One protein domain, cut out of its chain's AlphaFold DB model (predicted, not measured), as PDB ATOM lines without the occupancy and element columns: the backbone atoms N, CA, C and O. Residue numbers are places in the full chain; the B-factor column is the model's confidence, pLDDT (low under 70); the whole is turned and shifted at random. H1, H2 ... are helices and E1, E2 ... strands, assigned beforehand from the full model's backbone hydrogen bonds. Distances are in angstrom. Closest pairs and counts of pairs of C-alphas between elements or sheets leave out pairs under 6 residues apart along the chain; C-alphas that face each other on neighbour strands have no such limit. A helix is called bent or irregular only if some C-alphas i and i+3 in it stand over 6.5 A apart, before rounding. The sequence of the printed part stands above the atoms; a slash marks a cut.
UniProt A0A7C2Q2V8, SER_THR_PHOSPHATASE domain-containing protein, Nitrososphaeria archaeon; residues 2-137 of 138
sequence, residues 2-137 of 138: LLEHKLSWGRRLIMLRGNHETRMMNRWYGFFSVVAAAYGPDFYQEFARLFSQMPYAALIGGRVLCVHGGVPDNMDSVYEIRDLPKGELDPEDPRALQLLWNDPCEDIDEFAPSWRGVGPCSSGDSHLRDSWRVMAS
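Overview. This is residues 2 to 137 of the 138 residues of the protein "SER_THR_PHOSPHATASE domain-containing protein" of Nitrososphaeria archaeon (UniProt A0A7C2Q2V8). Look for a loosely joined body in which loops run round helix H6, near the middle, with H2, H3 and H4 gathered at one end of the longest axis and the short helix H7 at the other. Two small strand hairpins, E1 with E2 and E3 with E4, lie at separate places along the sides, and residues 7 to 12 of H1 stick out. The printed part has 136 residues, with seven named helices and four named strands in the order H1, H2, H3, H4, E1, E2, H5, H6, E3, E4, H7; each hairpin is an antiparallel sheet of two strands. The class is mostly helix, though under half of the residues are in named elements. The whole is compact, with a radius of gyration of the C-alphas of 16.5 A and spans of 50 by 35 by 23 A.

Along the chain. Find C-alpha 2 at (-42.237, -53.145, 12.862); from there H1 runs 12.6 A through residues 2 to 12. It is irregular: C-alphas 8 and 11 are 9.3 A apart. Next come H2, residues 23 to 28, H3, residues 31 to 39, 12.1 A, and H4, residues 44 to 52, 12.5 A. E1 holds residues 58 to 60 and E2 residues 64 to 66. H5 is residues 78 to 83, 10.2 A, and H6, residues 94 to 101, runs 10.3 A from C-alpha 94 at (-53.542, -37.369, 33.892). E3 is residues 111 to 113, E4 residues 120 to 122, and H7, residues 130 to 135, ends at C-alpha 135 at (-46.773, -58.598, 44.017).

Arrangement. H1 is apart from H2 and H4. H2 is close to H3 but not clearly touching, about perpendicular at 85 degrees, with closest C-alphas Asn 26 and Phe 32 at 5.3 A. H3 and H4 only just touch, with 3 pairs of C-alphas within 8 A, Val 35 and Tyr 44 closest at 6.0 A; they run opposite ways at a steep tilt of 46 degrees. In the hairpin E1 and E2, N 60 and O 64 are within hydrogen-bond range at 2.8 A. The closest C-alphas of E2 and H5, Leu 65 and Val 78, are 8.0 A apart. H5 and H7 are close but not clearly touching: Val 78 and Trp 132 have the closest C-alphas, 7.8 A. In the hairpin E3 and E4, look at N 121 and O 112, within hydrogen-bond range at 2.7 A. The closest C-alphas of H6 and E4, Gln 98 and Pro 120, are 7.2 A apart. Every O i to N i+4 pair is within hydrogen-bond range in H2, H3, H4 and H6, against 5 of 7 in H1, 1 of 2 in H7 and 0 of 2 in H5, where 3 of 3 O i to N i+3 pairs are.

Size, cuts and confidence. The C-alphas of Ala 37 and Ser 137, the two farthest apart, are 51.1 A apart. The printed part has no cut, and the link from E2 to H5, 11 residues, is long. Mean pLDDT of the printed part is 82.9, but residues 105 to 137 are under 70; H7 has a mean of 41.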
ATOM      1  N   LEU A   2     -41.658 -52.898  11.506       92.50
ATOM      2  CA  LEU A   2     -42.237 -53.145  12.862       92.50
ATOM      3  C   LEU A   2     -43.699 -53.638  12.869       92.50
ATOM      4  O   LEU A   2     -43.997 -54.670  13.467       92.50
ATOM      5  N   LEU A   3     -44.608 -52.938  12.181       93.25
ATOM      6  CA  LEU A   3     -46.021 -53.350  12.089       93.25
ATOM      7  C   LEU A   3     -46.180 -54.717  11.406       93.25
ATOM      8  O   LEU A   3     -46.998 -55.541  11.795       93.25
ATOM      9  N   GLU A   4     -45.331 -54.993  10.428       95.38
ATOM     10  CA  GLU A   4     -45.249 -56.286   9.751       95.38
ATOM     11  C   GLU A   4     -44.786 -57.412  10.694       95.38
ATOM     12  O   GLU A   4     -45.387 -58.489  10.725       95.38
ATOM     13  N   HIS A   5     -43.772 -57.163  11.533       95.38
ATOM     14  CA  HIS A   5     -43.392 -58.100  12.591       95.38
ATOM     15  C   HIS A   5     -44.504 -58.269  13.623       95.38
ATOM     16  O   HIS A   5     -44.723 -59.383  14.089       95.38
ATOM     17  N   LYS A   6     -45.253 -57.208  13.950       94.00
ATOM     18  CA  LYS A   6     -46.413 -57.311  14.840       94.00
ATOM     19  C   LYS A   6     -47.464 -58.268  14.275       94.00
ATOM     20  O   LYS A   6     -47.979 -59.095  15.026       94.00
ATOM     21  N   LEU A   7     -47.729 -58.212  12.970       94.56
ATOM     22  CA  LEU A   7     -48.622 -59.154  12.287       94.56
ATOM     23  C   LEU A   7     -48.057 -60.583  12.298       94.56
ATOM     24  O   LEU A   7     -48.774 -61.526  12.619       94.56
ATOM     25  N   SER A   8     -46.761 -60.740  12.027       95.88
ATOM     26  CA  SER A   8     -46.104 -62.053  11.921       95.88
ATOM     27  C   SER A   8     -45.926 -62.759  13.270       95.88
ATOM     28  O   SER A   8     -46.023 -63.981  13.384       95.88
ATOM     29  N   TRP A   9     -45.605 -62.004  14.319       94.69
ATOM     30  CA  TRP A   9     -45.273 -62.537  15.641       94.69
ATOM     31  C   TRP A   9     -46.430 -62.421  16.634       94.69
ATOM     32  O   TRP A   9     -46.379 -63.041  17.702       94.69
ATOM     33  N   GLY A  10     -47.488 -61.690  16.278       91.31
ATOM     34  CA  GLY A  10     -48.754 -61.629  16.997       91.31
ATOM     35  C   GLY A  10     -48.579 -61.220  18.457       91.31
ATOM     36  O   GLY A  10     -48.244 -60.078  18.773       91.31
ATOM     37  N   ARG A  11     -48.830 -62.165  19.368       88.06
ATOM     38  CA  ARG A  11     -48.741 -61.953  20.823       88.06
ATOM     39  C   ARG A  11     -47.308 -61.914  21.362       88.06
ATOM     40  O   ARG A  11     -47.120 -61.479  22.489       88.06
ATOM     41  N   ARG A  12     -46.314 -62.353  20.580       90.69
ATOM     42  CA  ARG A  12     -44.897 -62.371  20.990       90.69
ATOM     43  C   ARG A  12     -44.217 -61.007  20.870       90.69
ATOM     44  O   ARG A  12     -43.204 -60.789  21.519       90.69
ATOM     45  N   LEU A  13     -44.772 -60.101  20.063       93.44
ATOM     46  CA  LEU A  13     -44.318 -58.715  19.962       93.44
ATOM     47  C   LEU A  13     -45.382 -57.805  20.575       93.44
ATOM     48  O   LEU A  13     -46.502 -57.734  20.070       93.44
ATOM     49  N   ILE A  14     -45.054 -57.099  21.650       94.00
ATOM     50  CA  ILE A  14     -45.927 -56.083  22.242       94.00
ATOM     51  C   ILE A  14     -45.336 -54.724  21.889       94.00
ATOM     52  O   ILE A  14     -44.152 -54.496  22.101       94.00
ATOM     53  N   MET A  15     -46.158 -53.843  21.326       95.88
ATOM     54  CA  MET A  15     -45.780 -52.456  21.087       95.88
ATOM     55  C   MET A  15     -46.590 -51.598  22.050       95.88
ATOM     56  O   MET A  15     -47.820 -51.673  22.030       95.88
ATOM     57  N   LEU A  16     -45.904 -50.848  22.905       96.38
ATOM     58  CA  LEU A  16     -46.528 -49.897  23.819       96.38
ATOM     59  C   LEU A  16     -46.658 -48.538  23.142       96.38
ATOM     60  O   LEU A  16     -45.839 -48.187  22.293       96.38
ATOM     61  N   ARG A  17     -47.696 -47.795  23.514       97.50
ATOM     62  CA  ARG A  17     -47.872 -46.411  23.092       97.50
ATOM     63  C   ARG A  17     -46.806 -45.550  23.764       97.50
ATOM     64  O   ARG A  17     -46.651 -45.637  24.980       97.50
ATOM     65  N   GLY A  18     -46.102 -44.735  22.990       96.56
ATOM     66  CA  GLY A  18     -45.246 -43.675  23.503       96.56
ATOM     67  C   GLY A  18     -45.873 -42.300  23.332       96.56
ATOM     68  O   GLY A  18     -46.958 -42.138  22.765       96.56
ATOM     69  N   ASN A  19     -45.190 -41.284  23.852       95.94
ATOM     70  CA  ASN A  19     -45.641 -39.904  23.730       95.94
ATOM     71  C   ASN A  19     -45.641 -39.407  22.273       95.94
ATOM     72  O   ASN A  19     -46.511 -38.623  21.885       95.94
ATOM     73  N   HIS A  20     -44.711 -39.896  21.448       96.75
ATOM     74  CA  HIS A  20     -44.635 -39.588  20.022       96.75
ATOM     75  C   HIS A  20     -45.709 -40.297  19.188       96.75
ATOM     76  O   HIS A  20     -45.980 -39.863  18.076       96.75
ATOM     77  N   GLU A  21     -46.404 -41.300  19.720       97.62
ATOM     78  CA  GLU A  21     -47.567 -41.952  19.106       97.62
ATOM     79  C   GLU A  21     -48.873 -41.192  19.441       97.62
ATOM     80  O   GLU A  21     -49.897 -41.757  19.848       97.62
ATOM     81  N   THR A  22     -48.827 -39.867  19.283       96.88
ATOM     82  CA  THR A  22     -49.949 -38.933  19.464       96.88
ATOM     83  C   THR A  22     -50.051 -37.987  18.278       96.88
ATOM     84  O   THR A  22     -49.057 -37.662  17.614       96.88
ATOM     85  N   ARG A  23     -51.268 -37.514  17.995       96.19
ATOM     86  CA  ARG A  23     -51.504 -36.650  16.836       96.19
ATOM     87  C   ARG A  23     -50.776 -35.320  16.973       96.19
ATOM     88  O   ARG A  23     -50.252 -34.819  15.976       96.19
ATOM     89  N   MET A  24     -50.736 -34.765  18.180       95.56
ATOM     90  CA  MET A  24     -49.991 -33.552  18.475       95.56
ATOM     91  C   MET A  24     -48.506 -33.744  18.144       95.56
ATOM     92  O   MET A  24     -47.981 -33.038  17.282       95.56
ATOM     93  N   MET A  25     -47.843 -34.745  18.731       96.81
ATOM     94  CA  MET A  25     -46.406 -34.958  18.523       96.81
ATOM     95  C   MET A  25     -46.067 -35.290  17.068       96.81
ATOM     96  O   MET A  25     -45.086 -34.786  16.527       96.81
ATOM     97  N   ASN A  26     -46.907 -36.063  16.376       97.56
ATOM     98  CA  ASN A  26     -46.703 -36.357  14.958       97.56
ATOM     99  C   ASN A  26     -46.730 -35.113  14.061       97.56
ATOM    100  O   ASN A  26     -46.003 -35.075  13.065       97.56
ATOM    101  N   ARG A  27     -47.551 -34.107  14.386       94.88
ATOM    102  CA  ARG A  27     -47.593 -32.839  13.641       94.88
ATOM    103  C   ARG A  27     -46.375 -31.974  13.937       94.88
ATOM    104  O   ARG A  27     -45.756 -31.488  12.998       94.88
ATOM    105  N   TRP A  28     -46.022 -31.821  15.212       94.94
ATOM    106  CA  TRP A  28     -44.894 -30.984  15.629       94.94
ATOM    107  C   TRP A  28     -43.542 -31.531  15.164       94.94
ATOM    108  O   TRP A  28     -42.684 -30.761  14.744       94.94
ATOM    109  N   TYR A  29     -43.371 -32.855  15.181       94.81
ATOM    110  CA  TYR A  29     -42.092 -33.510  14.885       94.81
ATOM    111  C   TYR A  29     -42.035 -34.169  13.497       94.81
ATOM    112  O   TYR A  29     -41.125 -34.939  13.205       94.81
ATOM    113  N   GLY A  30     -42.990 -33.862  12.614       94.06
ATOM    114  CA  GLY A  30     -42.876 -34.132  11.176       94.06
ATOM    115  C   GLY A  30     -43.326 -35.512  10.688       94.06
ATOM    116  O   GLY A  30     -43.393 -35.707   9.474       94.06
ATOM    117  N   PHE A  31     -43.712 -36.445  11.567       97.50
ATOM    118  CA  PHE A  31     -44.258 -37.745  11.144       97.50
ATOM    119  C   PHE A  31     -45.497 -37.582  10.248       97.50
ATOM    120  O   PHE A  31     -45.594 -38.229   9.205       97.50
ATOM    121  N   PHE A  32     -46.401 -36.660  10.602       97.12
ATOM    122  CA  PHE A  32     -47.563 -36.324   9.774       97.12
ATOM    123  C   PHE A  32     -47.146 -35.925   8.356       97.12
ATOM    124  O   PHE A  32     -47.685 -36.451   7.386       97.12
ATOM    125  N   SER A  33     -46.162 -35.031   8.231       96.94
ATOM    126  CA  SER A  33     -45.692 -34.518   6.943       96.94
ATOM    127  C   SER A  33     -45.094 -35.621   6.071       96.94
ATOM    128  O   SER A  33     -45.373 -35.666   4.876       96.94
ATOM    129  N   VAL A  34     -44.324 -36.540   6.664       97.69
ATOM    130  CA  VAL A  34     -43.732 -37.682   5.949       97.69
ATOM    131  C   VAL A  34     -44.817 -38.612   5.405       97.69
ATOM    132  O   VAL A  34     -44.797 -38.957   4.224       97.69
ATOM    133  N   VAL A  35     -45.791 -38.991   6.237       97.12
ATOM    134  CA  VAL A  35     -46.883 -39.882   5.815       97.12
ATOM    135  C   VAL A  35     -47.777 -39.202   4.781       97.12
ATOM    136  O   VAL A  35     -48.106 -39.814   3.767       97.12
ATOM    137  N   ALA A  36     -48.132 -37.935   5.001       96.81
ATOM    138  CA  ALA A  36     -48.984 -37.181   4.092       96.81
ATOM    139  C   ALA A  36     -48.339 -36.997   2.712       96.81
ATOM    140  O   ALA A  36     -49.030 -37.109   1.702       96.81
ATOM    141  N   ALA A  37     -47.025 -36.763   2.656       97.62
ATOM    142  CA  ALA A  37     -46.293 -36.651   1.397       97.62
ATOM    143  C   ALA A  37     -46.201 -37.989   0.642       97.62
ATOM    144  O   ALA A  37     -46.268 -38.000  -0.584       97.62
ATOM    145  N   ALA A  38     -46.054 -39.107   1.357       97.50
ATOM    146  CA  ALA A  38     -45.880 -40.426   0.748       97.50
ATOM    147  C   ALA A  38     -47.201 -41.109   0.349       97.50
ATOM    148  O   ALA A  38     -47.249 -41.799  -0.668       97.50
ATOM    149  N   TYR A  39     -48.261 -40.933   1.141       96.50
ATOM    150  CA  TYR A  39     -49.508 -41.705   1.028       96.50
ATOM    151  C   TYR A  39     -50.777 -40.844   1.003       96.50
ATOM    152  O   TYR A  39     -51.883 -41.370   0.889       96.50
ATOM    153  N   GLY A  40     -50.634 -39.522   1.101       94.81
ATOM    154  CA  GLY A  40     -51.745 -38.583   1.204       94.81
ATOM    155  C   GLY A  40     -52.153 -38.287   2.656       94.81
ATOM    156  O   GLY A  40     -51.958 -39.109   3.557       94.81
ATOM    157  N   PRO A  41     -52.726 -37.098   2.913       92.38
ATOM    158  CA  PRO A  41     -53.052 -36.635   4.263       92.38
ATOM    159  C   PRO A  41     -54.133 -37.475   4.956       92.38
ATOM    160  O   PRO A  41     -54.123 -37.582   6.181       92.38
ATOM    161  N   ASP A  42     -55.033 -38.102   4.197       96.12
ATOM    162  CA  ASP A  42     -56.091 -38.941   4.764       96.12
ATOM    163  C   ASP A  42     -55.557 -40.270   5.298       96.12
ATOM    164  O   ASP A  42     -56.021 -40.745   6.334       96.12
ATOM    165  N   PHE A  43     -54.520 -40.833   4.667       96.69
ATOM    166  CA  PHE A  43     -53.929 -42.101   5.098       96.69
ATOM    167  C   PHE A  43     -53.307 -42.014   6.500       96.69
ATOM    168  O   PHE A  43     -53.324 -42.979   7.261       96.69
ATOM    169  N   TYR A  44     -52.820 -40.834   6.893       96.88
ATOM    170  CA  TYR A  44     -52.320 -40.595   8.246       96.88
ATOM    171  C   TYR A  44     -53.364 -40.896   9.335       96.88
ATOM    172  O   TYR A  44     -52.996 -41.309  10.437       96.88
ATOM    173  N   GLN A  45     -54.659 -40.730   9.045       95.56
ATOM    174  CA  GLN A  45     -55.714 -41.016  10.020       95.56
ATOM    175  C   GLN A  45     -55.689 -42.482  10.473       95.56
ATOM    176  O   GLN A  45     -55.978 -42.759  11.636       95.56
ATOM    177  N   GLU A  46     -55.269 -43.406   9.605       96.81
ATOM    178  CA  GLU A  46     -55.137 -44.823   9.951       96.81
ATOM    179  C   GLU A  46     -53.976 -45.072  10.921       96.81
ATOM    180  O   GLU A  46     -54.129 -45.829  11.880       96.81
ATOM    181  N   PHE A  47     -52.847 -44.369  10.764       97.12
ATOM    182  CA  PHE A  47     -51.767 -44.410  11.756       97.12
ATOM    183  C   PHE A  47     -52.202 -43.816  13.094       97.12
ATOM    184  O   PHE A  47     -51.958 -44.421  14.133       97.12
ATOM    185  N   ALA A  48     -52.887 -42.671  13.081       96.69
ATOM    186  CA  ALA A  48     -53.358 -42.033  14.306       96.69
ATOM    187  C   ALA A  48     -54.348 -42.929  15.078       96.69
ATOM    188  O   ALA A  48     -54.260 -43.035  16.302       96.69
ATOM    189  N   ARG A  49     -55.248 -43.626  14.367       97.00
ATOM    190  CA  ARG A  49     -56.151 -44.637  14.948       97.00
ATOM    191  C   ARG A  49     -55.395 -45.858  15.462       97.00
ATOM    192  O   ARG A  49     -55.712 -46.359  16.535       97.00
ATOM    193  N   LEU A  50     -54.396 -46.343  14.726       96.44
ATOM    194  CA  LEU A  50     -53.567 -47.463  15.167       96.44
ATOM    195  C   LEU A  50     -52.837 -47.121  16.470       96.44
ATOM    196  O   LEU A  50     -52.894 -47.894  17.427       96.44
ATOM    197  N   PHE A  51     -52.201 -45.953  16.524       97.50
ATOM    198  CA  PHE A  51     -51.494 -45.457  17.700       97.50
ATOM    199  C   PHE A  51     -52.420 -45.281  18.904       97.50
ATOM    200  O   PHE A  51     -52.049 -45.657  20.016       97.50
ATOM    201  N   SER A  52     -53.654 -44.812  18.699       96.62
ATOM    202  CA  SER A  52     -54.609 -44.640  19.798       96.62
ATOM    203  C   SER A  52     -55.119 -45.950  20.412       96.62
ATOM    204  O   SER A  52     -55.633 -45.947  21.531       96.62
ATOM    205  N   GLN A  53     -54.948 -47.079  19.717       96.12
ATOM    206  CA  GLN A  53     -55.294 -48.415  20.213       96.12
ATOM    207  C   GLN A  53     -54.124 -49.137  20.898       96.12
ATOM    208  O   GLN A  53     -54.317 -50.198  21.507       96.12
ATOM    209  N   MET A  54     -52.910 -48.588  20.821       96.00
ATOM    210  CA  MET A  54     -51.746 -49.190  21.461       96.00
ATOM    211  C   MET A  54     -51.884 -49.156  22.996       96.00
ATOM    212  O   MET A  54     -52.374 -48.178  23.560       96.00
ATOM    213  N   PRO A  55     -51.486 -50.227  23.703       95.62
ATOM    214  CA  PRO A  55     -51.520 -50.267  25.163       95.62
ATOM    215  C   PRO A  55     -50.516 -49.286  25.785       95.62
ATOM    216  O   PRO A  55     -49.395 -49.172  25.302       95.62
ATOM    217  N   TYR A  56     -50.884 -48.653  26.901       96.12
ATOM    218  CA  TYR A  56     -49.974 -47.787  27.668       96.12
ATOM    219  C   TYR A  56     -48.905 -48.565  28.443       96.12
ATOM    220  O   TYR A  56     -47.813 -48.052  28.667       96.12
ATOM    221  N   ALA A  57     -49.205 -49.803  28.849       95.50
ATOM    222  CA  ALA A  57     -48.300 -50.608  29.659       95.50
ATOM    223  C   ALA A  57     -48.377 -52.104  29.341       95.50
ATOM    224  O   ALA A  57     -49.368 -52.601  28.794       95.50
ATOM    225  N   ALA A  58     -47.340 -52.832  29.748       94.19
ATOM    226  CA  ALA A  58     -47.325 -54.288  29.813       94.19
ATOM    227  C   ALA A  58     -46.806 -54.751  31.176       94.19
ATOM    228  O   ALA A  58     -45.859 -54.181  31.704       94.19
ATOM    229  N   LEU A  59     -47.404 -55.811  31.722       92.38
ATOM    230  CA  LEU A  59     -46.949 -56.453  32.953       92.38
ATOM    231  C   LEU A  59     -46.420 -57.849  32.620       92.38
ATOM    232  O   LEU A  59     -47.186 -58.736  32.234       92.38
ATOM    233  N   ILE A  60     -45.110 -58.045  32.748       90.94
ATOM    234  CA  ILE A  60     -44.432 -59.298  32.414       90.94
ATOM    235  C   ILE A  60     -44.306 -60.144  33.679       90.94
ATOM    236  O   ILE A  60     -43.731 -59.718  34.682       90.94
ATOM    237  N   GLY A  61     -44.880 -61.349  33.633       88.25
ATOM    238  CA  GLY A  61     -44.814 -62.318  34.730       88.25
ATOM    239  C   GLY A  61     -45.449 -61.848  36.041       88.25
ATOM    240  O   GLY A  61     -45.150 -62.428  37.071       88.25
ATOM    241  N   GLY A  62     -46.270 -60.790  36.022       85.38
ATOM    242  CA  GLY A  62     -46.825 -60.176  37.235       85.38
ATOM    243  C   GLY A  62     -45.846 -59.285  38.008       85.38
ATOM    244  O   GLY A  62     -46.233 -58.724  39.024       85.38
ATOM    245  N   ARG A  63     -44.600 -59.137  37.533       86.50
ATOM    246  CA  ARG A  63     -43.505 -58.541  38.319       86.50
ATOM    247  C   ARG A  63     -42.855 -57.330  37.668       86.50
ATOM    248  O   ARG A  63     -42.451 -56.414  38.370       86.50
ATOM    249  N   VAL A  64     -42.736 -57.323  36.341       89.62
ATOM    250  CA  VAL A  64     -42.058 -56.238  35.619       89.62
ATOM    251  C   VAL A  64     -43.092 -55.409  34.877       89.62
ATOM    252  O   VAL A  64     -43.694 -55.890  33.915       89.62
ATOM    253  N   LEU A  65     -43.304 -54.176  35.334       91.44
ATOM    254  CA  LEU A  65     -44.115 -53.192  34.629       91.44
ATOM    255  C   LEU A  65     -43.252 -52.486  33.576       91.44
ATOM    256  O   LEU A  65     -42.206 -51.928  33.891       91.44
ATOM    257  N   CYS A  66     -43.713 -52.488  32.331       94.31
ATOM    258  CA  CYS A  66     -43.120 -51.742  31.231       94.31
ATOM    259  C   CYS A  66     -44.075 -50.621  30.820       94.31
ATOM    260  O   CYS A  66     -45.228 -50.895  30.481       94.31
ATOM    261  N   VAL A  67     -43.577 -49.388  30.827       95.00
ATOM    262  CA  VAL A  67     -44.261 -48.155  30.406       95.00
ATOM    263  C   VAL A  67     -43.298 -47.332  29.550       95.00
ATOM    264  O   VAL A  67     -42.117 -47.670  29.471       95.00
ATOM    265  N   HIS A  68     -43.791 -46.295  28.872       95.06
ATOM    266  CA  HIS A  68     -42.935 -45.445  28.044       95.06
ATOM    267  C   HIS A  68     -42.163 -44.407  28.869       95.06
ATOM    268  O   HIS A  68     -40.951 -44.297  28.717       95.06
ATOM    269  N   GLY A  69     -42.876 -43.654  29.708       90.88
ATOM    270  CA  GLY A  69     -42.311 -42.666  30.623       90.88
ATOM    271  C   GLY A  69     -42.073 -43.279  31.999       90.88
ATOM    272  O   GLY A  69     -41.120 -44.028  32.203       90.88
ATOM    273  N   GLY A  70     -42.982 -43.004  32.936       86.25
ATOM    274  CA  GLY A  70     -42.852 -43.420  34.333       86.25
ATOM    275  C   GLY A  70     -44.185 -43.757  34.996       86.25
ATOM    276  O   GLY A  70     -45.235 -43.785  34.356       86.25
ATOM    277  N   VAL A  71     -44.137 -44.066  36.290       85.81
ATOM    278  CA  VAL A  71     -45.325 -44.448  37.065       85.81
ATOM    279  C   VAL A  71     -46.094 -43.188  37.501       85.81
ATOM    280  O   VAL A  71     -45.461 -42.224  37.932       85.81
ATOM    281  N   PRO A  72     -47.436 -43.173  37.386       85.69
ATOM    282  CA  PRO A  72     -48.280 -42.110  37.932       85.69
ATOM    283  C   PRO A  72     -48.202 -41.953  39.458       85.69
ATOM    284  O   PRO A  72     -48.144 -42.948  40.181       85.69
ATOM    285  N   ASP A  73     -48.294 -40.714  39.942       78.12
ATOM    286  CA  ASP A  73     -48.313 -40.341  41.369       78.12
ATOM    287  C   ASP A  73     -49.558 -40.811  42.142       78.12
ATOM    288  O   ASP A  73     -49.508 -41.128  43.335       78.12
ATOM    289  N   ASN A  74     -50.686 -40.887  41.447       75.81
ATOM    290  CA  ASN A  74     -52.025 -41.055  41.994       75.81
ATOM    291  C   ASN A  74     -52.631 -42.433  41.694       75.81
ATOM    292  O   ASN A  74     -53.832 -42.539  41.447       75.81
ATOM    293  N   MET A  75     -51.806 -43.479  41.690       79.44
ATOM    294  CA  MET A  75     -52.244 -44.842  41.393       79.44
ATOM    295  C   MET A  75     -51.854 -45.804  42.517       79.44
ATOM    296  O   MET A  75     -50.680 -45.945  42.862       79.44
ATOM    297  N   ASP A  76     -52.843 -46.506  43.068       81.69
ATOM    298  CA  ASP A  76     -52.643 -47.456  44.164       81.69
ATOM    299  C   ASP A  76     -52.257 -48.849  43.648       81.69
ATOM    300  O   ASP A  76     -51.559 -49.604  44.338       81.69
ATOM    301  N   SER A  77     -52.664 -49.188  42.419       85.75
ATOM    302  CA  SER A  77     -52.415 -50.484  41.788       85.75
ATOM    303  C   SER A  77     -52.133 -50.409  40.282       85.75
ATOM    304  O   SER A  77     -52.846 -49.738  39.542       85.75
ATOM    305  N   VAL A  78     -51.192 -51.235  39.784       86.88
ATOM    306  CA  VAL A  78     -50.954 -51.469  38.333       86.88
ATOM    307  C   VAL A  78     -52.228 -51.780  37.560       86.88
ATOM    308  O   VAL A  78     -52.295 -51.557  36.351       86.88
ATOM    309  N   TYR A  79     -53.209 -52.392  38.223       88.50
ATOM    310  CA  TYR A  79     -54.403 -52.876  37.556       88.50
ATOM    311  C   TYR A  79     -55.327 -51.736  37.133       88.50
ATOM    312  O   TYR A  79     -56.058 -51.926  36.166       88.50
ATOM    313  N   GLU A  80     -55.211 -50.556  37.744       90.44
ATOM    314  CA  GLU A  80     -55.953 -49.351  37.353       90.44
ATOM    315  C   GLU A  80     -55.573 -48.858  35.949       90.44
ATOM    316  O   GLU A  80     -56.381 -48.232  35.269       90.44
ATOM    317  N   ILE A  81     -54.379 -49.209  35.446       91.69
ATOM    318  CA  ILE A  81     -53.969 -48.917  34.059       91.69
ATOM    319  C   ILE A  81     -54.941 -49.559  33.051       91.69
ATOM    320  O   ILE A  81     -55.084 -49.079  31.925       91.69
ATOM    321  N   ARG A  82     -55.628 -50.646  33.434       90.00
ATOM    322  CA  ARG A  82     -56.628 -51.312  32.582       90.00
ATOM    323  C   ARG A  82     -57.867 -50.453  32.345       90.00
ATOM    324  O   ARG A  82     -58.507 -50.645  31.314       90.00
ATOM    325  N   ASP A  83     -58.156 -49.531  33.257       91.38
ATOM    326  CA  ASP A  83     -59.347 -48.682  33.226       91.38
ATOM    327  C   ASP A  83     -59.104 -47.364  32.474       91.38
ATOM    328  O   ASP A  83     -60.024 -46.564  32.304       91.38
ATOM    329  N   LEU A  84     -57.874 -47.128  31.997       92.62
ATOM    330  CA  LEU A  84     -57.554 -45.939  31.212       92.62
ATOM    331  C   LEU A  84     -58.272 -45.940  29.857       92.62
ATOM    332  O   LEU A  84     -58.330 -46.978  29.181       92.62
ATOM    333  N   PRO A  85     -58.755 -44.768  29.405       92.50
ATOM    334  CA  PRO A  85     -59.417 -44.642  28.118       92.50
ATOM    335  C   PRO A  85     -58.472 -45.021  26.970       92.50
ATOM    336  O   PRO A  85     -57.310 -44.611  26.899       92.50
ATOM    337  N   LYS A  86     -58.993 -45.822  26.036       91.00
ATOM    338  CA  LYS A  86     -58.325 -46.182  24.780       91.00
ATOM    339  C   LYS A  86     -59.025 -45.531  23.597       91.00
ATOM    340  O   LYS A  86     -60.224 -45.282  23.635       91.00
ATOM    341  N   GLY A  87     -58.285 -45.327  22.513       93.31
ATOM    342  CA  GLY A  87     -58.818 -44.778  21.266       93.31
ATOM    343  C   GLY A  87     -58.682 -43.265  21.122       93.31
ATOM    344  O   GLY A  87     -58.883 -42.754  20.020       93.31
ATOM    345  N   GLU A  88     -58.250 -42.562  22.167       94.81
ATOM    346  CA  GLU A  88     -57.984 -41.122  22.128       94.81
ATOM    347  C   GLU A  88     -56.745 -40.805  21.282       94.81
ATOM    348  O   GLU A  88     -55.657 -41.348  21.508       94.81
ATOM    349  N   LEU A  89     -56.895 -39.916  20.295       96.06
ATOM    350  CA  LEU A  89     -55.792 -39.508  19.410       96.06
ATOM    351  C   LEU A  89     -54.684 -38.776  20.177       96.06
ATOM    352  O   LEU A  89     -53.503 -38.963  19.884       96.06
ATOM    353  N   ASP A  90     -55.088 -37.994  21.171       96.31
ATOM    354  CA  ASP A  90     -54.244 -37.290  22.125       96.31
ATOM    355  C   ASP A  90     -54.847 -37.588  23.516       96.31
ATOM    356  O   ASP A  90     -56.003 -37.229  23.728       96.31
ATOM    357  N   PRO A  91     -54.156 -38.325  24.407       94.75
ATOM    358  CA  PRO A  91     -54.688 -38.660  25.732       94.75
ATOM    359  C   PRO A  91     -54.849 -37.427  26.622       94.75
ATOM    360  O   PRO A  91     -53.966 -36.569  26.635       94.75
ATOM    361  N   GLU A  92     -55.924 -37.384  27.408       92.88
ATOM    362  CA  GLU A  92     -56.193 -36.293  28.361       92.88
ATOM    363  C   GLU A  92     -56.180 -36.757  29.829       92.88
ATOM    364  O   GLU A  92     -55.967 -35.937  30.724       92.88
ATOM    365  N   ASP A  93     -56.355 -38.063  30.096       92.88
ATOM    366  CA  ASP A  93     -56.288 -38.608  31.459       92.88
ATOM    367  C   ASP A  93     -54.896 -38.334  32.070       92.88
ATOM    368  O   ASP A  93     -53.879 -38.743  31.491       92.88
ATOM    369  N   PRO A  94     -54.814 -37.686  33.249       91.06
ATOM    370  CA  PRO A  94     -53.542 -37.369  33.892       91.06
ATOM    371  C   PRO A  94     -52.636 -38.584  34.113       91.06
ATOM    372  O   PRO A  94     -51.423 -38.474  33.963       91.06
ATOM    373  N   ARG A  95     -53.194 -39.763  34.417       91.44
ATOM    374  CA  ARG A  95     -52.418 -41.002  34.587       91.44
ATOM    375  C   ARG A  95     -51.840 -41.466  33.256       91.44
ATOM    376  O   ARG A  95     -50.688 -41.882  33.205       91.44
ATOM    377  N   ALA A  96     -52.610 -41.368  32.170       93.56
ATOM    378  CA  ALA A  96     -52.119 -41.694  30.832       93.56
ATOM    379  C   ALA A  96     -50.994 -40.741  30.407       93.56
ATOM    380  O   ALA A  96     -49.979 -41.193  29.883       93.56
ATOM    381  N   LEU A  97     -51.130 -39.442  30.688       93.00
ATOM    382  CA  LEU A  97     -50.068 -38.464  30.442       93.00
ATOM    383  C   LEU A  97     -48.795 -38.807  31.224       93.00
ATOM    384  O   LEU A  97     -47.719 -38.835  30.635       93.00
ATOM    385  N   GLN A  98     -48.915 -39.150  32.505       91.00
ATOM    386  CA  GLN A  98     -47.778 -39.555  33.336       91.00
ATOM    387  C   GLN A  98     -47.076 -40.820  32.812       91.00
ATOM    388  O   GLN A  98     -45.852 -40.841  32.672       91.00
ATOM    389  N   LEU A  99     -47.845 -41.837  32.403       93.00
ATOM    390  CA  LEU A  99     -47.318 -43.062  31.781       93.00
ATOM    391  C   LEU A  99     -46.538 -42.805  30.484       93.00
ATOM    392  O   LEU A  99     -45.685 -43.614  30.110       93.00
ATOM    393  N   LEU A 100     -46.839 -41.711  29.782       94.25
ATOM    394  CA  LEU A 100     -46.199 -41.338  28.524       94.25
ATOM    395  C   LEU A 100     -45.057 -40.326  28.686       94.25
ATOM    396  O   LEU A 100     -44.205 -40.272  27.808       94.25
ATOM    397  N   TRP A 101     -45.039 -39.513  29.743       91.56
ATOM    398  CA  TRP A 101     -44.150 -38.344  29.825       91.56
ATOM    399  C   TRP A 101     -43.252 -38.282  31.054       91.56
ATOM    400  O   TRP A 101     -42.273 -37.537  31.007       91.56
ATOM    401  N   ASN A 102     -43.552 -39.020  32.127       88.19
ATOM    402  CA  ASN A 102     -42.735 -38.952  33.337       88.19
ATOM    403  C   ASN A 102     -41.308 -39.431  33.046       88.19
ATOM    404  O   ASN A 102     -41.107 -40.460  32.401       88.19
ATOM    405  N   ASP A 103     -40.329 -38.692  33.557       79.44
ATOM    406  CA  ASP A 103     -38.918 -39.069  33.526       79.44
ATOM    407  C   ASP A 103     -38.469 -39.514  34.932       79.44
ATOM    408  O   ASP A 103     -38.969 -38.988  35.937       79.44
ATOM    409  N   PRO A 104     -37.510 -40.449  35.039       71.75
ATOM    410  CA  PRO A 104     -36.860 -40.747  36.306       71.75
ATOM    411  C   PRO A 104     -35.989 -39.565  36.768       71.75
ATOM    412  O   PRO A 104     -35.299 -38.940  35.963       71.75
ATOM    413  N   CYS A 105     -35.974 -39.286  38.072       68.19
ATOM    414  CA  CYS A 105     -35.114 -38.272  38.681       68.19
ATOM    415  C   CYS A 105     -34.529 -38.776  39.997       68.19
ATOM    416  O   CYS A 105     -35.260 -39.001  40.952       68.19
ATOM    417  N   GLU A 106     -33.214 -38.973  40.037       61.66
ATOM    418  CA  GLU A 106     -32.527 -39.572  41.190       61.66
ATOM    419  C   GLU A 106     -32.378 -38.598  42.376       61.66
ATOM    420  O   GLU A 106     -32.235 -39.043  43.509       61.66
ATOM    421  N   ASP A 107     -32.488 -37.286  42.135       62.84
ATOM    422  CA  ASP A 107     -32.224 -36.230  43.127       62.84
ATOM    423  C   ASP A 107     -33.481 -35.711  43.858       62.84
ATOM    424  O   ASP A 107     -33.430 -34.671  44.518       62.84
ATOM    425  N   ILE A 108     -34.632 -36.381  43.718       58.94
ATOM    426  CA  ILE A 108     -35.899 -35.956  44.337       58.94
ATOM    427  C   ILE A 108     -36.594 -37.111  45.057       58.94
ATOM    428  O   ILE A 108     -36.654 -38.227  44.552       58.94
ATOM    429  N   ASP A 109     -37.185 -36.840  46.216       55.41
ATOM    430  CA  ASP A 109     -37.831 -37.884  47.021       55.41
ATOM    431  C   ASP A 109     -39.259 -38.228  46.567       55.41
ATOM    432  O   ASP A 109     -39.774 -39.256  46.978       55.41
ATOM    433  N   GLU A 110     -39.916 -37.420  45.722       60.59
ATOM    434  CA  GLU A 110     -41.318 -37.655  45.323       60.59
ATOM    435  C   GLU A 110     -41.582 -37.286  43.851       60.59
ATOM    436  O   GLU A 110     -41.226 -38.045  42.950       60.59
ATOM    437  N   PHE A 111     -42.178 -36.118  43.595       59.53
ATOM    438  CA  PHE A 111     -42.445 -35.596  42.258       59.53
ATOM    439  C   PHE A 111     -41.998 -34.141  42.143       59.53
ATOM    440  O   PHE A 111     -42.241 -33.323  43.029       59.53
ATOM    441  N   ALA A 112     -41.374 -33.801  41.021       58.25
ATOM    442  CA  ALA A 112     -40.976 -32.438  40.694       58.25
ATOM    443  C   ALA A 112     -41.481 -32.059  39.297       58.25
ATOM    444  O   ALA A 112     -41.727 -32.940  38.477       58.25
ATOM    445  N   PRO A 113     -41.630 -30.768  38.968       61.34
ATOM    446  CA  PRO A 113     -41.933 -30.360  37.599       61.34
ATOM    447  C   PRO A 113     -40.885 -30.916  36.616       61.34
ATOM    448  O   PRO A 113     -39.690 -30.692  36.809       61.34
ATOM    449  N   SER A 114     -41.310 -31.636  35.568       59.56
ATOM    450  CA  SER A 114     -40.376 -32.092  34.529       59.56
ATOM    451  C   SER A 114     -39.882 -30.910  33.694       59.56
ATOM    452  O   SER A 114     -40.642 -30.004  33.341       59.56
ATOM    453  N   TRP A 115     -38.613 -30.968  33.287       58.94
ATOM    454  CA  TRP A 115     -38.021 -30.049  32.312       58.94
ATOM    455  C   TRP A 115     -38.734 -30.086  30.948       58.94
ATOM    456  O   TRP A 115     -38.629 -29.135  30.175       58.94
ATOM    457  N   ARG A 116     -39.493 -31.157  30.659       61.25
ATOM    458  CA  ARG A 116     -40.318 -31.287  29.448       61.25
ATOM    459  C   ARG A 116     -41.544 -30.372  29.442       61.25
ATOM    460  O   ARG A 116     -42.165 -30.210  28.396       61.25
ATOM    461  N   GLY A 117     -41.920 -29.804  30.591       58.22
ATOM    462  CA  GLY A 117     -43.111 -28.963  30.740       58.22
ATOM    463  C   GLY A 117     -44.445 -29.725  30.752       58.22
ATOM    464  O   GLY A 117     -45.490 -29.099  30.908       58.22
ATOM    465  N   VAL A 118     -44.423 -31.057  30.618       54.78
ATOM    466  CA  VAL A 118     -45.580 -31.961  30.728       54.78
ATOM    467  C   VAL A 118     -45.189 -33.203  31.528       54.78
ATOM    468  O   VAL A 118     -44.141 -33.791  31.272       54.78
ATOM    469  N   GLY A 119     -46.041 -33.588  32.484       51.25
ATOM    470  CA  GLY A 119     -45.769 -34.663  33.444       51.25
ATOM    471  C   GLY A 119     -44.749 -34.263  34.525       51.25
ATOM    472  O   GLY A 119     -43.893 -33.407  34.289       51.25
ATOM    473  N   PRO A 120     -44.841 -34.808  35.743       56.66
ATOM    474  CA  PRO A 120     -43.801 -34.646  36.742       56.66
ATOM    475  C   PRO A 120     -42.614 -35.603  36.505       56.66
ATOM    476  O   PRO A 120     -42.735 -36.687  35.943       56.66
ATOM    477  N   CYS A 121     -41.434 -35.180  36.942       55.06
ATOM    478  CA  CYS A 121     -40.275 -36.034  37.176       55.06
ATOM    479  C   CYS A 121     -40.485 -36.798  38.487       55.06
ATOM    480  O   CYS A 121     -40.997 -36.201  39.431       55.06
ATOM    481  N   SER A 122     -40.056 -38.055  38.582       55.16
ATOM    482  CA  SER A 122     -40.209 -38.866  39.804       55.16
ATOM    483  C   SER A 122     -38.992 -39.735  40.073       55.16
ATOM    484  O   SER A 122     -38.443 -40.299  39.125       55.16
ATOM    485  N   SER A 123     -38.594 -39.925  41.330       50.06
ATOM    486  CA  SER A 123     -37.574 -40.936  41.635       50.06
ATOM    487  C   SER A 123     -38.102 -42.347  41.431       50.06
ATOM    488  O   SER A 123     -39.234 -42.673  41.779       50.06
ATOM    489  N   GLY A 124     -37.255 -43.212  40.865       51.12
ATOM    490  CA  GLY A 124     -37.596 -44.615  40.620       51.12
ATOM    491  C   GLY A 124     -37.889 -45.418  41.895       51.12
ATOM    492  O   GLY A 124     -38.550 -46.451  41.811       51.12
ATOM    493  N   ASP A 125     -37.442 -44.937  43.060       51.31
ATOM    494  CA  ASP A 125     -37.576 -45.622  44.352       51.31
ATOM    495  C   ASP A 125     -38.764 -45.155  45.208       51.31
ATOM    496  O   ASP A 125     -39.260 -45.930  46.029       51.31
ATOM    497  N   SER A 126     -39.258 -43.927  45.025       47.12
ATOM    498  CA  SER A 126     -40.187 -43.301  45.979       47.12
ATOM    499  C   SER A 126     -41.630 -43.796  45.908       47.12
ATOM    500  O   SER A 126     -42.383 -43.628  46.863       47.12
ATOM    501  N   HIS A 127     -42.029 -44.430  44.801       50.72
ATOM    502  CA  HIS A 127     -43.445 -44.706  44.519       50.72
ATOM    503  C   HIS A 127     -43.797 -46.175  44.289       50.72
ATOM    504  O   HIS A 127     -44.957 -46.498  44.023       50.72
ATOM    505  N   LEU A 128     -42.859 -47.102  44.505       50.88
ATOM    506  CA  LEU A 128     -43.230 -48.494  44.757       50.88
ATOM    507  C   LEU A 128     -43.824 -48.582  46.171       50.88
ATOM    508  O   LEU A 128     -43.169 -49.086  47.085       50.88
ATOM    509  N   ARG A 129     -45.060 -48.074  46.344       50.09
ATOM    510  CA  ARG A 129     -45.879 -48.290  47.551       50.09
ATOM    511  C   ARG A 129     -45.802 -49.779  47.891       50.09
ATOM    512  O   ARG A 129     -45.766 -50.602  46.978       50.09
ATOM    513  N   ASP A 130     -45.782 -50.151  49.170       44.59
ATOM    514  CA  ASP A 130     -45.593 -51.551  49.594       44.59
ATOM    515  C   ASP A 130     -46.527 -52.550  48.871       44.59
ATOM    516  O   ASP A 130     -46.147 -53.699  48.633       44.59
ATOM    517  N   SER A 131     -47.701 -52.100  48.407       43.31
ATOM    518  CA  SER A 131     -48.627 -52.856  47.547       43.31
ATOM    519  C   SER A 131     -48.015 -53.375  46.232       43.31
ATOM    520  O   SER A 131     -48.419 -54.427  45.739       43.31
ATOM    521  N   TRP A 132     -47.016 -52.688  45.678       41.78
ATOM    522  CA  TRP A 132     -46.300 -53.052  44.452       41.78
ATOM    523  C   TRP A 132     -45.139 -54.013  44.721       41.78
ATOM    524  O   TRP A 132     -44.871 -54.902  43.913       41.78
ATOM    525  N   ARG A 133     -44.487 -53.889  45.885       40.28
ATOM    526  CA  ARG A 133     -43.395 -54.781  46.320       40.28
ATOM    527  C   ARG A 133     -43.902 -56.186  46.669       40.28
ATOM    528  O   ARG A 133     -43.229 -57.179  46.380       40.28
ATOM    529  N   VAL A 134     -45.112 -56.294  47.222       36.16
ATOM    530  CA  VAL A 134     -45.729 -57.581  47.601       36.16
ATOM    531  C   VAL A 134     -46.112 -58.433  46.379       36.16
ATOM    532  O   VAL A 134     -46.029 -59.658  46.435       36.16
ATOM    533  N   MET A 135     -46.441 -57.831  45.231       38.00
ATOM    534  CA  MET A 135     -46.773 -58.598  44.017       38.00
ATOM    535  C   MET A 135     -45.553 -59.152  43.263       38.00
ATOM    536  O   MET A 135     -45.693 -60.074  42.467       38.00
ATOM    537  N   ALA A 136     -44.344 -58.653  43.540       32.00
ATOM    538  CA  ALA A 136     -43.111 -59.181  42.952       32.00
ATOM    539  C   ALA A 136     -42.580 -60.450  43.655       32.00
ATOM    540  O   ALA A 136     -41.698 -61.125  43.119       32.00
ATOM    541  N   SER A 137     -43.101 -60.774  44.844       29.47
ATOM    542  CA  SER A 137     -42.601 -61.836  45.735       29.47
ATOM    543  C   SER A 137     -43.524 -63.058  45.866       29.47
ATOM    544  O   SER A 137     -43.266 -63.934  46.690       29.47
TER     545      SER A 137